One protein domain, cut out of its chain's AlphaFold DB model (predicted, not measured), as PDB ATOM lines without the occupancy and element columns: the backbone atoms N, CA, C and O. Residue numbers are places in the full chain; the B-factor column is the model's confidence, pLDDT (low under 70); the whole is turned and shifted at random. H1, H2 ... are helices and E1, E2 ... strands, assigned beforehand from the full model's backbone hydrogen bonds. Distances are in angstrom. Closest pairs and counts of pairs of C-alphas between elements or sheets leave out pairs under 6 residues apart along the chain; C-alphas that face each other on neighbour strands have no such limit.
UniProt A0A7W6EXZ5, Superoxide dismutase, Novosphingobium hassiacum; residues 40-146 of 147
ATOM      1  N   ILE A  40     183.670 215.630 188.042       87.25
ATOM      2  CA  ILE A  40     184.108 214.787 186.931       87.25
ATOM      3  C   ILE A  40     183.570 215.269 185.581       87.25
ATOM      4  O   ILE A  40     184.284 215.179 184.587       87.25
ATOM      5  N   ARG A  41     182.346 215.820 185.521       88.38
ATOM      6  CA  ARG A  41     181.776 216.330 184.261       88.38
ATOM      7  C   ARG A  41     182.625 217.475 183.713       88.38
ATOM      8  O   ARG A  41     182.970 217.471 182.531       88.38
ATOM      9  N   ASP A  42     182.984 218.415 184.580       89.75
ATOM     10  CA  ASP A  42     183.801 219.570 184.217       89.75
ATOM     11  C   ASP A  42     185.236 219.148 183.891       89.75
ATOM     12  O   ASP A  42     185.809 219.622 182.912       89.75
ATOM     13  N   ALA A  43     185.795 218.193 184.641       91.50
ATOM     14  CA  ALA A  43     187.121 217.643 184.370       91.50
ATOM     15  C   ALA A  43     187.197 216.936 183.004       91.50
ATOM     16  O   ALA A  43     188.166 217.116 182.265       91.50
ATOM     17  N   LEU A  44     186.163 216.171 182.639       93.00
ATOM     18  CA  LEU A  44     186.036 215.569 181.309       93.00
ATOM     19  C   LEU A  44     185.891 216.642 180.227       93.00
ATOM     20  O   LEU A  44     186.547 216.565 179.189       93.00
ATOM     21  N   GLY A  45     185.091 217.678 180.494       91.50
ATOM     22  CA  GLY A  45     184.969 218.840 179.621       91.50
ATOM     23  C   GLY A  45     186.305 219.540 179.374       91.50
ATOM     24  O   GLY A  45     186.637 219.830 178.230       91.50
ATOM     25  N   ALA A  46     187.103 219.745 180.418       91.25
ATOM     26  CA  ALA A  46     188.417 220.365 180.316       91.25
ATOM     27  C   ALA A  46     189.427 219.487 179.559       91.25
ATOM     28  O   ALA A  46     190.199 220.001 178.751       91.25
ATOM     29  N   ALA A  47     189.414 218.168 179.781       91.69
ATOM     30  CA  ALA A  47     190.369 217.246 179.163       91.69
ATOM     31  C   ALA A  47     190.085 216.972 177.672       91.69
ATOM     32  O   ALA A  47     191.021 216.834 176.889       91.69
ATOM     33  N   PHE A  48     188.811 216.919 177.266       92.25
ATOM     34  CA  PHE A  48     188.395 216.549 175.900       92.25
ATOM     35  C   PHE A  48     187.780 217.723 175.110       92.25
ATOM     36  O   PHE A  48     187.320 217.569 173.974       92.25
ATOM     37  N   GLY A  49     187.748 218.916 175.706       92.19
ATOM     38  CA  GLY A  49     187.144 220.136 175.163       92.19
ATOM     39  C   GLY A  49     185.633 220.257 175.398       92.19
ATOM     40  O   GLY A  49     185.116 221.370 175.438       92.19
ATOM     41  N   SER A  50     184.912 219.145 175.563       92.94
ATOM     42  CA  SER A  50     183.553 219.115 176.114       92.94
ATOM     43  C   SER A  50     183.200 217.711 176.610       92.94
ATOM     44  O   SER A  50     183.794 216.722 176.179       92.94
ATOM     45  N   PHE A  51     182.202 217.618 177.493       90.62
ATOM     46  CA  PHE A  51     181.685 216.325 177.945       90.62
ATOM     47  C   PHE A  51     181.141 215.495 176.772       90.62
ATOM     48  O   PHE A  51     181.460 214.319 176.652       90.62
ATOM     49  N   ASP A  52     180.402 216.123 175.855       92.69
ATOM     50  CA  ASP A  52     179.826 215.433 174.695       92.69
ATOM     51  C   ASP A  52     180.911 214.879 173.757       92.69
ATOM     52  O   ASP A  52     180.747 213.813 173.165       92.69
ATOM     53  N   ARG A  53     182.051 215.579 173.636       93.94
ATOM     54  CA  ARG A  53     183.213 215.085 172.884       93.94
ATOM     55  C   ARG A  53     183.828 213.867 173.554       93.94
ATOM     56  O   ARG A  53     184.136 212.904 172.858       93.94
ATOM     57  N   TRP A  54     183.972 213.899 174.877       94.75
ATOM     58  CA  TRP A  54     184.428 212.738 175.632       94.75
ATOM     59  C   TRP A  54     183.470 211.548 175.484       94.75
ATOM     60  O   TRP A  54     183.923 210.442 175.200       94.75
ATOM     61  N   GLU A  55     182.160 211.760 175.627       92.88
ATOM     62  CA  GLU A  55     181.166 210.691 175.496       92.88
ATOM     63  C   GLU A  55     181.208 210.087 174.086       92.88
ATOM     64  O   GLU A  55     181.214 208.865 173.931       92.88
ATOM     65  N   ALA A  56     181.302 210.926 173.049       94.06
ATOM     66  CA  ALA A  56     181.442 210.466 171.674       94.06
ATOM     67  C   ALA A  56     182.734 209.663 171.451       94.06
ATOM     68  O   ALA A  56     182.701 208.664 170.732       94.06
ATOM     69  N   ASP A  57     183.853 210.081 172.046       94.00
ATOM     70  CA  ASP A  57     185.126 209.359 171.986       94.00
ATOM     71  C   ASP A  57     185.028 207.999 172.690       94.00
ATOM     72  O   ASP A  57     185.256 206.965 172.065       94.00
ATOM     73  N   PHE A  58     184.545 207.973 173.934       92.38
ATOM     74  CA  PHE A  58     184.381 206.748 174.720       92.38
ATOM     75  C   PHE A  58     183.444 205.746 174.035       92.38
ATOM     76  O   PHE A  58     183.741 204.551 173.959       92.38
ATOM     77  N   ARG A  59     182.328 206.222 173.463       92.94
ATOM     78  CA  ARG A  59     181.413 205.392 172.662       92.94
ATOM     79  C   ARG A  59     182.109 204.798 171.445       92.94
ATOM     80  O   ARG A  59     181.934 203.613 171.182       92.94
ATOM     81  N   ARG A  60     182.904 205.580 170.706       92.31
ATOM     82  CA  ARG A  60     183.662 205.072 169.547       92.31
ATOM     83  C   ARG A  60     184.688 204.028 169.970       92.31
ATOM     84  O   ARG A  60     184.777 202.991 169.319       92.31
ATOM     85  N   THR A  61     185.409 204.265 171.064       89.88
ATOM     86  CA  THR A  61     186.369 203.302 171.616       89.88
ATOM     87  C   THR A  61     185.675 201.999 172.009       89.88
ATOM     88  O   THR A  61     186.109 200.936 171.577       89.88
ATOM     89  N   GLY A  62     184.552 202.059 172.728       87.12
ATOM     90  CA  GLY A  62     183.749 200.875 173.048       87.12
ATOM     91  C   GLY A  62     183.265 200.143 171.794       87.12
ATOM     92  O   GLY A  62     183.457 198.940 171.660       87.12
ATOM     93  N   MET A  63     182.720 200.875 170.820       89.50
ATOM     94  CA  MET A  63     182.220 200.284 169.576       89.50
ATOM     95  C   MET A  63     183.314 199.666 168.700       89.50
ATOM     96  O   MET A  63     183.021 198.717 167.981       89.50
ATOM     97  N   SER A  64     184.565 200.133 168.772       88.00
ATOM     98  CA  SER A  64     185.683 199.470 168.079       88.00
ATOM     99  C   SER A  64     186.011 198.074 168.623       88.00
ATOM    100  O   SER A  64     186.671 197.301 167.937       88.00
ATOM    101  N   LEU A  65     185.524 197.741 169.825       83.56
ATOM    102  CA  LEU A  65     185.654 196.419 170.444       83.56
ATOM    103  C   LEU A  65     184.419 195.531 170.198       83.56
ATOM    104  O   LEU A  65     184.390 194.385 170.644       83.56
ATOM    105  N   ALA A  66     183.388 196.041 169.514       80.00
ATOM    106  CA  ALA A  66     182.181 195.276 169.219       80.00
ATOM    107  C   ALA A  66     182.481 194.108 168.262       80.00
ATOM    108  O   ALA A  66     183.163 194.285 167.254       80.00
ATOM    109  N   GLY A  67     181.934 192.924 168.556       70.38
ATOM    110  CA  GLY A  67     182.205 191.696 167.790       70.38
ATOM    111  C   GLY A  67     183.520 191.003 168.166       70.38
ATOM    112  O   GLY A  67     184.030 190.184 167.404       70.38
ATOM    113  N   GLY A  68     184.103 191.372 169.309       75.69
ATOM    114  CA  GLY A  68     185.315 190.771 169.849       75.69
ATOM    115  C   GLY A  68     185.293 190.730 171.376       75.69
ATOM    116  O   GLY A  68     184.247 190.566 172.003       75.69
ATOM    117  N   SER A  69     186.469 190.865 171.983       75.81
ATOM    118  CA  SER A  69     186.655 190.864 173.432       75.81
ATOM    119  C   SER A  69     187.491 192.055 173.878       75.81
ATOM    120  O   SER A  69     188.514 192.365 173.276       75.81
ATOM    121  N   GLY A  70     187.096 192.731 174.952       81.25
ATOM    122  CA  GLY A  70     187.911 193.807 175.501       81.25
ATOM    123  C   GLY A  70     187.157 194.758 176.410       81.25
ATOM    124  O   GLY A  70     185.967 194.602 176.674       81.25
ATOM    125  N   TRP A  71     187.885 195.770 176.862       82.19
ATOM    126  CA  TRP A  71     187.419 196.768 177.811       82.19
ATOM    127  C   TRP A  71     187.729 198.170 177.304       82.19
ATOM    128  O   TRP A  71     188.828 198.437 176.813       82.19
ATOM    129  N   CYS A  72     186.783 199.085 177.483       87.25
ATOM    130  CA  CYS A  72     187.024 200.517 177.375       87.25
ATOM    131  C   CYS A  72     186.998 201.125 178.780       87.25
ATOM    132  O   CYS A  72     186.017 200.975 179.503       87.25
ATOM    133  N   VAL A  73     188.084 201.772 179.200       87.69
ATOM    134  CA  VAL A  73     188.273 202.237 180.580       87.69
ATOM    135  C   VAL A  73     188.618 203.722 180.590       87.69
ATOM    136  O   VAL A  73     189.570 204.144 179.939       87.69
ATOM    137  N   LEU A  74     187.878 204.513 181.364       89.50
ATOM    138  CA  LEU A  74     188.241 205.889 181.703       89.50
ATOM    139  C   LEU A  74     189.191 205.863 182.896       89.50
ATOM    140  O   LEU A  74     188.884 205.268 183.932       89.50
ATOM    141  N   VAL A  75     190.320 206.546 182.770       89.19
ATOM    142  CA  VAL A  75     191.422 206.485 183.727       89.19
ATOM    143  C   VAL A  75     191.898 207.889 184.054       89.19
ATOM    144  O   VAL A  75     192.035 208.728 183.166       89.19
ATOM    145  N   TYR A  76     192.199 208.130 185.326       89.38
ATOM    146  CA  TYR A  76     192.940 209.306 185.760       89.38
ATOM    147  C   TYR A  76     194.425 208.981 185.918       89.38
ATOM    148  O   TYR A  76     194.805 208.200 186.791       89.38
ATOM    149  N   ASN A  77     195.272 209.585 185.089       87.81
ATOM    150  CA  ASN A  77     196.716 209.418 185.172       87.81
ATOM    151  C   ASN A  77     197.281 210.305 186.291       87.81
ATOM    152  O   ASN A  77     197.174 211.530 186.243       87.81
ATOM    153  N   LEU A  78     197.900 209.684 187.299       84.94
ATOM    154  CA  LEU A  78     198.440 210.384 188.471       84.94
ATOM    155  C   LEU A  78     199.687 211.224 188.152       84.94
ATOM    156  O   LEU A  78     199.951 212.206 188.841       84.94
ATOM    157  N   HIS A  79     200.443 210.860 187.113       84.25
ATOM    158  CA  HIS A  79     201.661 211.563 186.716       84.25
ATOM    159  C   HIS A  79     201.346 212.822 185.905       84.25
ATOM    160  O   HIS A  79     201.827 213.906 186.221       84.25
ATOM    161  N   THR A  80     200.505 212.692 184.877       86.94
ATOM    162  CA  THR A  80     200.123 213.812 184.002       86.94
ATOM    163  C   THR A  80     198.935 214.608 184.536       86.94
ATOM    164  O   THR A  80     198.620 215.670 184.005       86.94
ATOM    165  N   ARG A  81     198.269 214.106 185.586       87.25
ATOM    166  CA  ARG A  81     197.059 214.682 186.191       87.25
ATOM    167  C   ARG A  81     195.922 214.891 185.187       87.25
ATOM    168  O   ARG A  81     195.135 215.827 185.322       87.25
ATOM    169  N   SER A  82     195.811 214.001 184.204       89.38
ATOM    170  CA  SER A  82     194.848 214.086 183.100       89.38
ATOM    171  C   SER A  82     193.988 212.830 182.968       89.38
ATOM    172  O   SER A  82     194.359 211.741 183.414       89.38
ATOM    173  N   LEU A  83     192.812 212.997 182.361       91.94
ATOM    174  CA  LEU A  83     191.862 211.921 182.081       91.94
ATOM    175  C   LEU A  83     192.117 211.334 180.692       91.94
ATOM    176  O   LEU A  83     192.309 212.078 179.732       91.94
ATOM    177  N   HIS A  84     192.089 210.008 180.590       89.62
ATOM    178  CA  HIS A  84     192.324 209.278 179.348       89.62
ATOM    179  C   HIS A  84     191.335 208.127 179.183       89.62
ATOM    180  O   HIS A  84     191.029 207.418 180.144       89.62
ATOM    181  N   ASN A  85     190.888 207.912 177.946       89.81
ATOM    182  CA  ASN A  85     190.171 206.708 177.550       89.81
ATOM    183  C   ASN A  85     191.196 205.673 177.073       89.81
ATOM    184  O   ASN A  85     191.996 205.942 176.178       89.81
ATOM    185  N   HIS A  86     191.180 204.491 177.675       85.75
ATOM    186  CA  HIS A  86     192.030 203.368 177.304       85.75
ATOM    187  C   HIS A  86     191.177 202.249 176.724       85.75
ATOM    188  O   HIS A  86     190.134 201.903 177.276       85.75
ATOM    189  N   TRP A  87     191.648 201.656 175.634       82.25
ATOM    190  CA  TRP A  87     191.149 200.375 175.157       82.25
ATOM    191  C   TRP A  87     192.121 199.281 175.599       82.25
ATOM    192  O   TRP A  87     193.339 199.462 175.552       82.25
ATOM    193  N   ALA A  88     191.581 198.157 176.049       76.12
ATOM    194  CA  ALA A  88     192.338 196.955 176.358       76.12
ATOM    195  C   ALA A  88     191.685 195.791 175.618       76.12
ATOM    196  O   ALA A  88     190.504 195.511 175.825       76.12
ATOM    197  N   TRP A  89     192.437 195.149 174.729       70.94
ATOM    198  CA  TRP A  89     191.936 194.021 173.949       70.94
ATOM    199  C   TRP A  89     192.145 192.712 174.699       70.94
ATOM    200  O   TRP A  89     193.217 192.488 175.259       70.94
ATOM    201  N   ASP A  90     191.126 191.858 174.708       67.62
ATOM    202  CA  ASP A  90     191.143 190.575 175.407       67.62
ATOM    203  C   ASP A  90     191.677 190.677 176.863       67.62
ATOM    204  O   ASP A  90     191.349 191.615 177.598       67.62
ATOM    205  N   HIS A  91     192.532 189.745 177.296       63.38
ATOM    206  CA  HIS A  91     193.154 189.736 178.618       63.38
ATOM    207  C   HIS A  91     194.375 190.660 178.698       63.38
ATOM    208  O   HIS A  91     195.332 190.348 179.405       63.38
ATOM    209  N   MET A  92     194.424 191.766 177.948       56.59
ATOM    210  CA  MET A  92     195.578 192.659 177.998       56.59
ATOM    211  C   MET A  92     195.754 193.220 179.416       56.59
ATOM    212  O   MET A  92     195.052 194.126 179.856       56.59
ATOM    213  N   HIS A  93     196.758 192.695 180.121       56.19
ATOM    214  CA  HIS A  93     197.170 193.095 181.469       56.19
ATOM    215  C   HIS A  93     198.024 194.372 181.468       56.19
ATOM    216  O   HIS A  93     198.834 194.579 182.373       56.19
ATOM    217  N   GLY A  94     197.895 195.204 180.429       55.34
ATOM    218  CA  GLY A  94     198.653 196.441 180.313       55.34
ATOM    219  C   GLY A  94     198.428 197.285 181.560       55.34
ATOM    220  O   GLY A  94     197.283 197.511 181.953       55.34
ATOM    221  N   ALA A  95     199.516 197.711 182.204       53.28
ATOM    222  CA  ALA A  95     199.437 198.611 183.340       53.28
ATOM    223  C   ALA A  95     198.772 199.903 182.865       53.28
ATOM    224  O   ALA A  95     199.393 200.748 182.220       53.28
ATOM    225  N   ILE A  96     197.482 200.028 183.155       62.88
ATOM    226  CA  ILE A  96     196.775 201.286 183.043       62.88
ATOM    227  C   ILE A  96     197.508 202.240 183.989       62.88
ATOM    228  O   ILE A  96     197.465 202.068 185.206       62.88
ATOM    229  N   ALA A  97     198.257 203.188 183.425       66.62
ATOM    230  CA  ALA A  97     199.041 204.152 184.182       66.62
ATOM    231  C   ALA A  97     198.101 205.177 184.835       66.62
ATOM    232  O   ALA A  97     197.959 206.304 184.364       66.62
ATOM    233  N   GLY A  98     197.406 204.764 185.893       78.00
ATOM    234  CA  GLY A  98     196.454 205.613 186.588       78.00
ATOM    235  C   GLY A  98     195.385 204.865 187.373       78.00
ATOM    236  O   GLY A  98     195.385 203.641 187.494       78.00
ATOM    237  N   VAL A  99     194.456 205.645 187.916       85.31
ATOM    238  CA  VAL A  99     193.307 205.160 188.677       85.31
ATOM    239  C   VAL A  99     192.132 204.946 187.717       85.31
ATOM    240  O   VAL A  99     191.679 205.920 187.110       85.31
ATOM    241  N   PRO A 100     191.614 203.714 187.560       85.50
ATOM    242  CA  PRO A 100     190.445 203.467 186.727       85.50
ATOM    243  C   PRO A 100     189.186 204.032 187.400       85.50
ATOM    244  O   PRO A 100     188.903 203.756 188.567       85.50
ATOM    245  N   LEU A 101     188.423 204.827 186.656       85.44
ATOM    246  CA  LEU A 101     187.219 205.505 187.139       85.44
ATOM    247  C   LEU A 101     185.946 204.792 186.672       85.44
ATOM    248  O   LEU A 101     185.065 204.510 187.489       85.44
ATOM    249  N   LEU A 102     185.888 204.452 185.383       87.06
ATOM    250  CA  LEU A 102     184.759 203.805 184.710       87.06
ATOM    251  C   LEU A 102     185.293 202.728 183.761       87.06
ATOM    252  O   LEU A 102     186.301 202.964 183.103       87.06
ATOM    253  N   ALA A 103     184.625 201.579 183.663       86.31
ATOM    254  CA  ALA A 103     184.954 200.540 182.690       86.31
ATOM    255  C   ALA A 103     183.683 200.025 182.007       86.31
ATOM    256  O   ALA A 103     182.686 199.750 182.671       86.31
ATOM    257  N   LEU A 104     183.757 199.896 180.688       84.81
ATOM    258  CA  LEU A 104     182.773 199.283 179.813       84.81
ATOM    259  C   LEU A 104     183.346 197.956 179.315       84.81
ATOM    260  O   LEU A 104     184.376 197.935 178.640       84.81
ATOM    261  N   ASP A 105     182.669 196.871 179.666       83.44
ATOM    262  CA  ASP A 105     182.982 195.518 179.211       83.44
ATOM    263  C   ASP A 105     182.330 195.267 177.849       83.44
ATOM    264  O   ASP A 105     181.107 195.344 177.745       83.44
ATOM    265  N   MET A 106     183.132 194.980 176.824       82.56
ATOM    266  CA  MET A 106     182.677 194.696 175.460       82.56
ATOM    267  C   MET A 106     182.843 193.222 175.074       82.56
ATOM    268  O   MET A 106     182.729 192.895 173.894       82.56
ATOM    269  N   TYR A 107     183.082 192.315 176.029       77.75
ATOM    270  CA  TYR A 107     182.993 190.882 175.754       77.75
ATOM    271  C   TYR A 107     181.567 190.513 175.334       77.75
ATOM    272  O   TYR A 107     180.604 190.879 176.006       77.75
ATOM    273  N   GLU A 108     181.422 189.736 174.256       70.69
ATOM    274  CA  GLU A 108     180.099 189.313 173.771       70.69
ATOM    275  C   GLU A 108     179.274 188.630 174.871       70.69
ATOM    276  O   GLU A 108     178.087 188.910 175.024       70.69
ATOM    277  N   HIS A 109     179.908 187.819 175.723       71.81
ATOM    278  CA  HIS A 109     179.245 187.180 176.865       71.81
ATOM    279  C   HIS A 109     178.587 188.165 177.845       71.81
ATOM    280  O   HIS A 109     177.650 187.781 178.541       71.81
ATOM    281  N   SER A 110     179.043 189.416 177.889       64.75
ATOM    282  CA  SER A 110     178.539 190.441 178.801       64.75
ATOM    283  C   SER A 110     177.253 191.107 178.299       64.75
ATOM    284  O   SER A 110     176.558 191.738 179.085       64.75
ATOM    285  N   PHE A 111     176.879 190.963 177.023       66.00
ATOM    286  CA  PHE A 111     175.656 191.595 176.501       66.00
ATOM    287  C   PHE A 111     174.829 190.736 175.543       66.00
ATOM    288  O   PHE A 111     173.694 191.100 175.235       66.00
ATOM    289  N   HIS A 112     175.340 189.595 175.078       71.81
ATOM    290  CA  HIS A 112     174.672 188.802 174.045       71.81
ATOM    291  C   HIS A 112     173.317 188.231 174.495       71.81
ATOM    292  O   HIS A 112     172.416 188.108 173.670       71.81
ATOM    293  N   MET A 113     173.128 187.928 175.786       71.31
ATOM    294  CA  MET A 113     171.837 187.427 176.290       71.31
ATOM    295  C   MET A 113     170.722 188.480 176.218       71.31
ATOM    296  O   MET A 113     169.600 188.147 175.845       71.31
ATOM    297  N   ASP A 114     171.036 189.743 176.514       68.12
ATOM    298  CA  ASP A 114     170.045 190.824 176.582       68.12
ATOM    299  C   ASP A 114     169.922 191.612 175.264       68.12
ATOM    300  O   ASP A 114     168.859 192.148 174.944       68.12
ATOM    301  N   TYR A 115     171.001 191.687 174.475       72.94
ATOM    302  CA  TYR A 115     171.092 192.534 173.277       72.94
ATOM    303  C   TYR A 115     171.474 191.777 171.994       72.94
ATOM    304  O   TYR A 115     171.440 192.372 170.911       72.94
ATOM    305  N   GLY A 116     171.815 190.487 172.065       77.12
ATOM    306  CA  GLY A 116     172.271 189.704 170.913       77.12
ATOM    307  C   GLY A 116     173.492 190.337 170.241       77.12
ATOM    308  O   GLY A 116     174.479 190.668 170.892       77.12
ATOM    309  N   THR A 117     173.409 190.565 168.929       76.94
ATOM    310  CA  THR A 117     174.458 191.238 168.139       76.94
ATOM    311  C   THR A 117     174.396 192.771 168.205       76.94
ATOM    312  O   THR A 117     175.238 193.454 167.621       76.94
ATOM    313  N   ALA A 118     173.418 193.354 168.908       83.56
ATOM    314  CA  ALA A 118     173.188 194.797 168.935       83.56
ATOM    315  C   ALA A 118     174.074 195.527 169.965       83.56
ATOM    316  O   ALA A 118     173.566 196.187 170.874       83.56
ATOM    317  N   ALA A 119     175.398 195.472 169.788       81.12
ATOM    318  CA  ALA A 119     176.379 196.101 170.682       81.12
ATOM    319  C   ALA A 119     176.111 197.603 170.931       81.12
ATOM    320  O   ALA A 119     176.242 198.079 172.055       81.12
ATOM    321  N   ALA A 120     175.637 198.343 169.921       86.12
ATOM    322  CA  ALA A 120     175.286 199.757 170.074       86.12
ATOM    323  C   ALA A 120     174.182 199.993 171.125       86.12
ATOM    324  O   ALA A 120     174.282 200.916 171.932       86.12
ATOM    325  N   LYS A 121     173.161 199.122 171.180       82.56
ATOM    326  CA  LYS A 121     172.075 199.224 172.172       82.56
ATOM    327  C   LYS A 121     172.567 198.938 173.588       82.56
ATOM    328  O   LYS A 121     172.061 199.539 174.534       82.56
ATOM    329  N   TYR A 122     173.538 198.038 173.720       82.44
ATOM    330  CA  TYR A 122     174.198 197.762 174.989       82.44
ATOM    331  C   TYR A 122     175.017 198.970 175.459       82.44
ATOM    332  O   TYR A 122     174.850 199.398 176.596       82.44
ATOM    333  N   VAL A 123     175.801 199.601 174.577       85.62
ATOM    334  CA  VAL A 123     176.525 200.841 174.911       85.62
ATOM    335  C   VAL A 123     175.551 201.957 175.316       85.62
ATOM    336  O   VAL A 123     175.765 202.626 176.325       85.62
ATOM    337  N   ASP A 124     174.429 202.127 174.615       85.19
ATOM    338  CA  ASP A 124     173.392 203.092 175.010       85.19
ATOM    339  C   ASP A 124     172.781 202.781 176.381       85.19
ATOM    340  O   ASP A 124     172.510 203.682 177.178       85.19
ATOM    341  N   ALA A 125     172.531 201.504 176.671       83.25
ATOM    342  CA  ALA A 125     172.060 201.072 177.977       83.25
ATOM    343  C   ALA A 125     173.105 201.320 179.066       83.25
ATOM    344  O   ALA A 125     172.740 201.812 180.130       83.25
ATOM    345  N   PHE A 126     174.381 201.062 178.791       84.19
ATOM    346  CA  PHE A 126     175.475 201.352 179.704       84.19
ATOM    347  C   PHE A 126     175.486 202.834 180.083       84.19
ATOM    348  O   PHE A 126     175.358 203.143 181.262       84.19
ATOM    349  N   PHE A 127     175.513 203.749 179.106       84.50
ATOM    350  CA  PHE A 127     175.533 205.196 179.368       84.50
ATOM    351  C   PHE A 127     174.326 205.688 180.170       84.50
ATOM    352  O   PHE A 127     174.469 206.534 181.052       84.50
ATOM    353  N   ARG A 128     173.142 205.120 179.921       80.88
ATOM    354  CA  ARG A 128     171.938 205.433 180.704       80.88
ATOM    355  C   ARG A 128     172.015 204.959 182.152       80.88
ATOM    356  O   ARG A 128     171.301 205.516 182.970       80.88
ATOM    357  N   ASN A 129     172.843 203.964 182.462       81.25
ATOM    358  CA  ASN A 129     172.948 203.358 183.791       81.25
ATOM    359  C   ASN A 129     174.261 203.694 184.519       81.25
ATOM    360  O   ASN A 129     174.532 203.118 185.570       81.25
ATOM    361  N   ILE A 130     175.081 204.618 184.000       81.62
ATOM    362  CA  ILE A 130     176.303 205.041 184.697       81.62
ATOM    363  C   ILE A 130     175.929 205.706 186.029       81.62
ATOM    364  O   ILE A 130     175.186 206.691 186.066       81.62
ATOM    365  N   ASP A 131     176.507 205.203 187.123       82.25
ATOM    366  CA  ASP A 131     176.464 205.869 188.425       82.25
ATOM    367  C   ASP A 131     177.559 206.939 188.508       82.25
ATOM    368  O   ASP A 131     178.695 206.699 188.922       82.25
ATOM    369  N   TRP A 132     177.208 208.149 188.088       83.88
ATOM    370  CA  TRP A 132     178.130 209.278 188.054       83.88
ATOM    371  C   TRP A 132     178.627 209.723 189.430       83.88
ATOM    372  O   TRP A 132     179.747 210.223 189.520       83.88
ATOM    373  N   GLU A 133     177.876 209.487 190.508       83.81
ATOM    374  CA  GLU A 133     178.342 209.803 191.864       83.81
ATOM    375  C   GLU A 133     179.503 208.896 192.284       83.81
ATOM    376  O   GLU A 133     180.450 209.336 192.939       83.81
ATOM    377  N   VAL A 134     179.469 207.623 191.881       83.00
ATOM    378  CA  VAL A 134     180.589 206.696 192.082       83.00
ATOM    379  C   VAL A 134     181.821 207.174 191.320       83.00
ATOM    380  O   VAL A 134     182.916 207.191 191.890       83.00
ATOM    381  N   VAL A 135     181.648 207.542 190.047       85.81
ATOM    382  CA  VAL A 135     182.748 208.004 189.190       85.81
ATOM    383  C   VAL A 135     183.365 209.278 189.771       85.81
ATOM    384  O   VAL A 135     184.584 209.342 189.930       85.81
ATOM    385  N   ASP A 136     182.539 210.244 190.178       87.62
ATOM    386  CA  ASP A 136     182.990 211.492 190.797       87.62
ATOM    387  C   ASP A 136     183.701 211.245 192.136       87.62
ATOM    388  O   ASP A 136     184.792 211.762 192.373       87.62
ATOM    389  N   ARG A 137     183.175 210.353 192.986       86.25
ATOM    390  CA  ARG A 137     183.832 209.972 194.246       86.25
ATOM    391  C   ARG A 137     185.205 209.341 194.017       86.25
ATOM    392  O   ARG A 137     186.139 209.632 194.769       86.25
ATOM    393  N   ARG A 138     185.342 208.470 193.009       85.31
ATOM    394  CA  ARG A 138     186.629 207.855 192.633       85.31
ATOM    395  C   ARG A 138     187.598 208.896 192.096       85.31
ATOM    396  O   ARG A 138     188.759 208.884 192.491       85.31
ATOM    397  N   TYR A 139     187.115 209.815 191.267       88.62
ATOM    398  CA  TYR A 139     187.910 210.925 190.757       88.62
ATOM    399  C   TYR A 139     188.422 211.812 191.897       88.62
ATOM    400  O   TYR A 139     189.628 212.011 192.031       88.62
ATOM    401  N   ALA A 140     187.542 212.233 192.807       89.12
ATOM    402  CA  ALA A 140     187.915 213.014 193.982       89.12
ATOM    403  C   ALA A 140     188.907 212.274 194.898       89.12
ATOM    404  O   ALA A 140     189.792 212.892 195.487       89.12
ATOM    405  N   ALA A 141     188.786 210.949 195.031       87.31
ATOM    406  CA  ALA A 141     189.762 210.140 195.759       87.31
ATOM    407  C   ALA A 141     191.118 210.076 195.036       87.31
ATOM    408  O   ALA A 141     192.151 210.205 195.689       87.31
ATOM    409  N   ALA A 142     191.122 209.942 193.708       86.38
ATOM    410  CA  ALA A 142     192.336 209.929 192.895       86.38
ATOM    411  C   ALA A 142     193.095 211.265 192.967       86.38
ATOM    412  O   ALA A 142     194.319 211.265 193.065       86.38
ATOM    413  N   LEU A 143     192.375 212.392 193.020       87.19
ATOM    414  CA  LEU A 143     192.964 213.717 193.248       87.19
ATOM    415  C   LEU A 143     193.669 213.829 194.610       87.19
ATOM    416  O   LEU A 143     194.679 214.517 194.717       87.19
ATOM    417  N   ARG A 144     193.152 213.155 195.646       82.50
ATOM    418  CA  ARG A 144     193.733 213.168 197.002       82.50
ATOM    419  C   ARG A 144     194.888 212.181 197.183       82.50
ATOM    420  O   ARG A 144     195.765 212.439 197.993       82.50
ATOM    421  N   GLY A 145     194.865 211.052 196.474       67.69
ATOM    422  CA  GLY A 145     195.867 209.986 196.589       67.69
ATOM    423  C   GLY A 145     197.108 210.157 195.706       67.69
ATOM    424  O   GLY A 145     198.018 209.341 195.797       67.69
ATOM    425  N   GLY A 146     197.142 211.172 194.836       55.00
ATOM    426  CA  GLY A 146     198.279 211.494 193.959       55.00
ATOM    427  C   GLY A 146     199.239 212.557 194.511       55.00
ATOM    428  O   GLY A 146     199.877 213.249 193.712       55.00
TER     429      GLY A 146
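AT A GLANCE: This is residues 40 to 146 of the 147 residues of the protein "Superoxide dismutase" of Novosphingobium hassiacum (UniProt A0A7W6EXZ5). What is the main picture? A twisted sheet of three strands is covered on one face by H1, H2 and H5, two layers, with H4 beside H2 and short H3 at one end. What makes it? The 107 printed residues hold, in order, H1 H2 E1 E2 E3 H3 H4 H5, a mixed class; the sheet order is E2 - E1 - E3, all antiparallel. It is compact, with a radius of gyration of the C-alphas of 13.9 A and spans of 41 by 28 by 22 A.

HOW THE PARTS SIT: How do the strands pair? E1, residues 70 to 77, forms a hairpin with E2, residues 82 to 89, with N 73 and O 86 2.8 A apart. E3, residues 99 to 105, is antiparallel to E1, with N 74 and O 102 2.8 A apart, both pairs within hydrogen-bond range. Which helices are on the sheet? H1, residues 40 to 48, is on it, and touches H2, residues 51 to 64, only at the corner, C-alphas 45 and 51 being closest at 4.5 A. H2 lies over E2 and E1 at a height over the sheet of 9.6 A; H5, residues 132 to 145, runs along E3 at 8.9 A. What of the others? H4, residues 119 to 128, only grazes the sheet and touches residues 59 to 63 of H2, C-alphas 63 and 120 being closest at 7.0 A; H3, residues 112 to 115, is not on the sheet. Every O i to N i+4 pair is within hydrogen-bond range in H1, H2, H4 and H5; H3 is too short for one.

IN THESE COORDINATES: Where does H1 begin? C-alpha 40 is at (184.108, 214.787, 186.931). Which elements are long? E2 measures 22.2 A, E1 20.4 A, H2 19.9 A and H5 19.7 A, with C-alpha 145 at (195.867, 209.986, 196.589).

THE WHOLE: Is it cut? The printed part has no cut, and no link is long. Where is confidence low? Residues 90 to 97, 110 to 111, 114 and 145 to 146 are under 70.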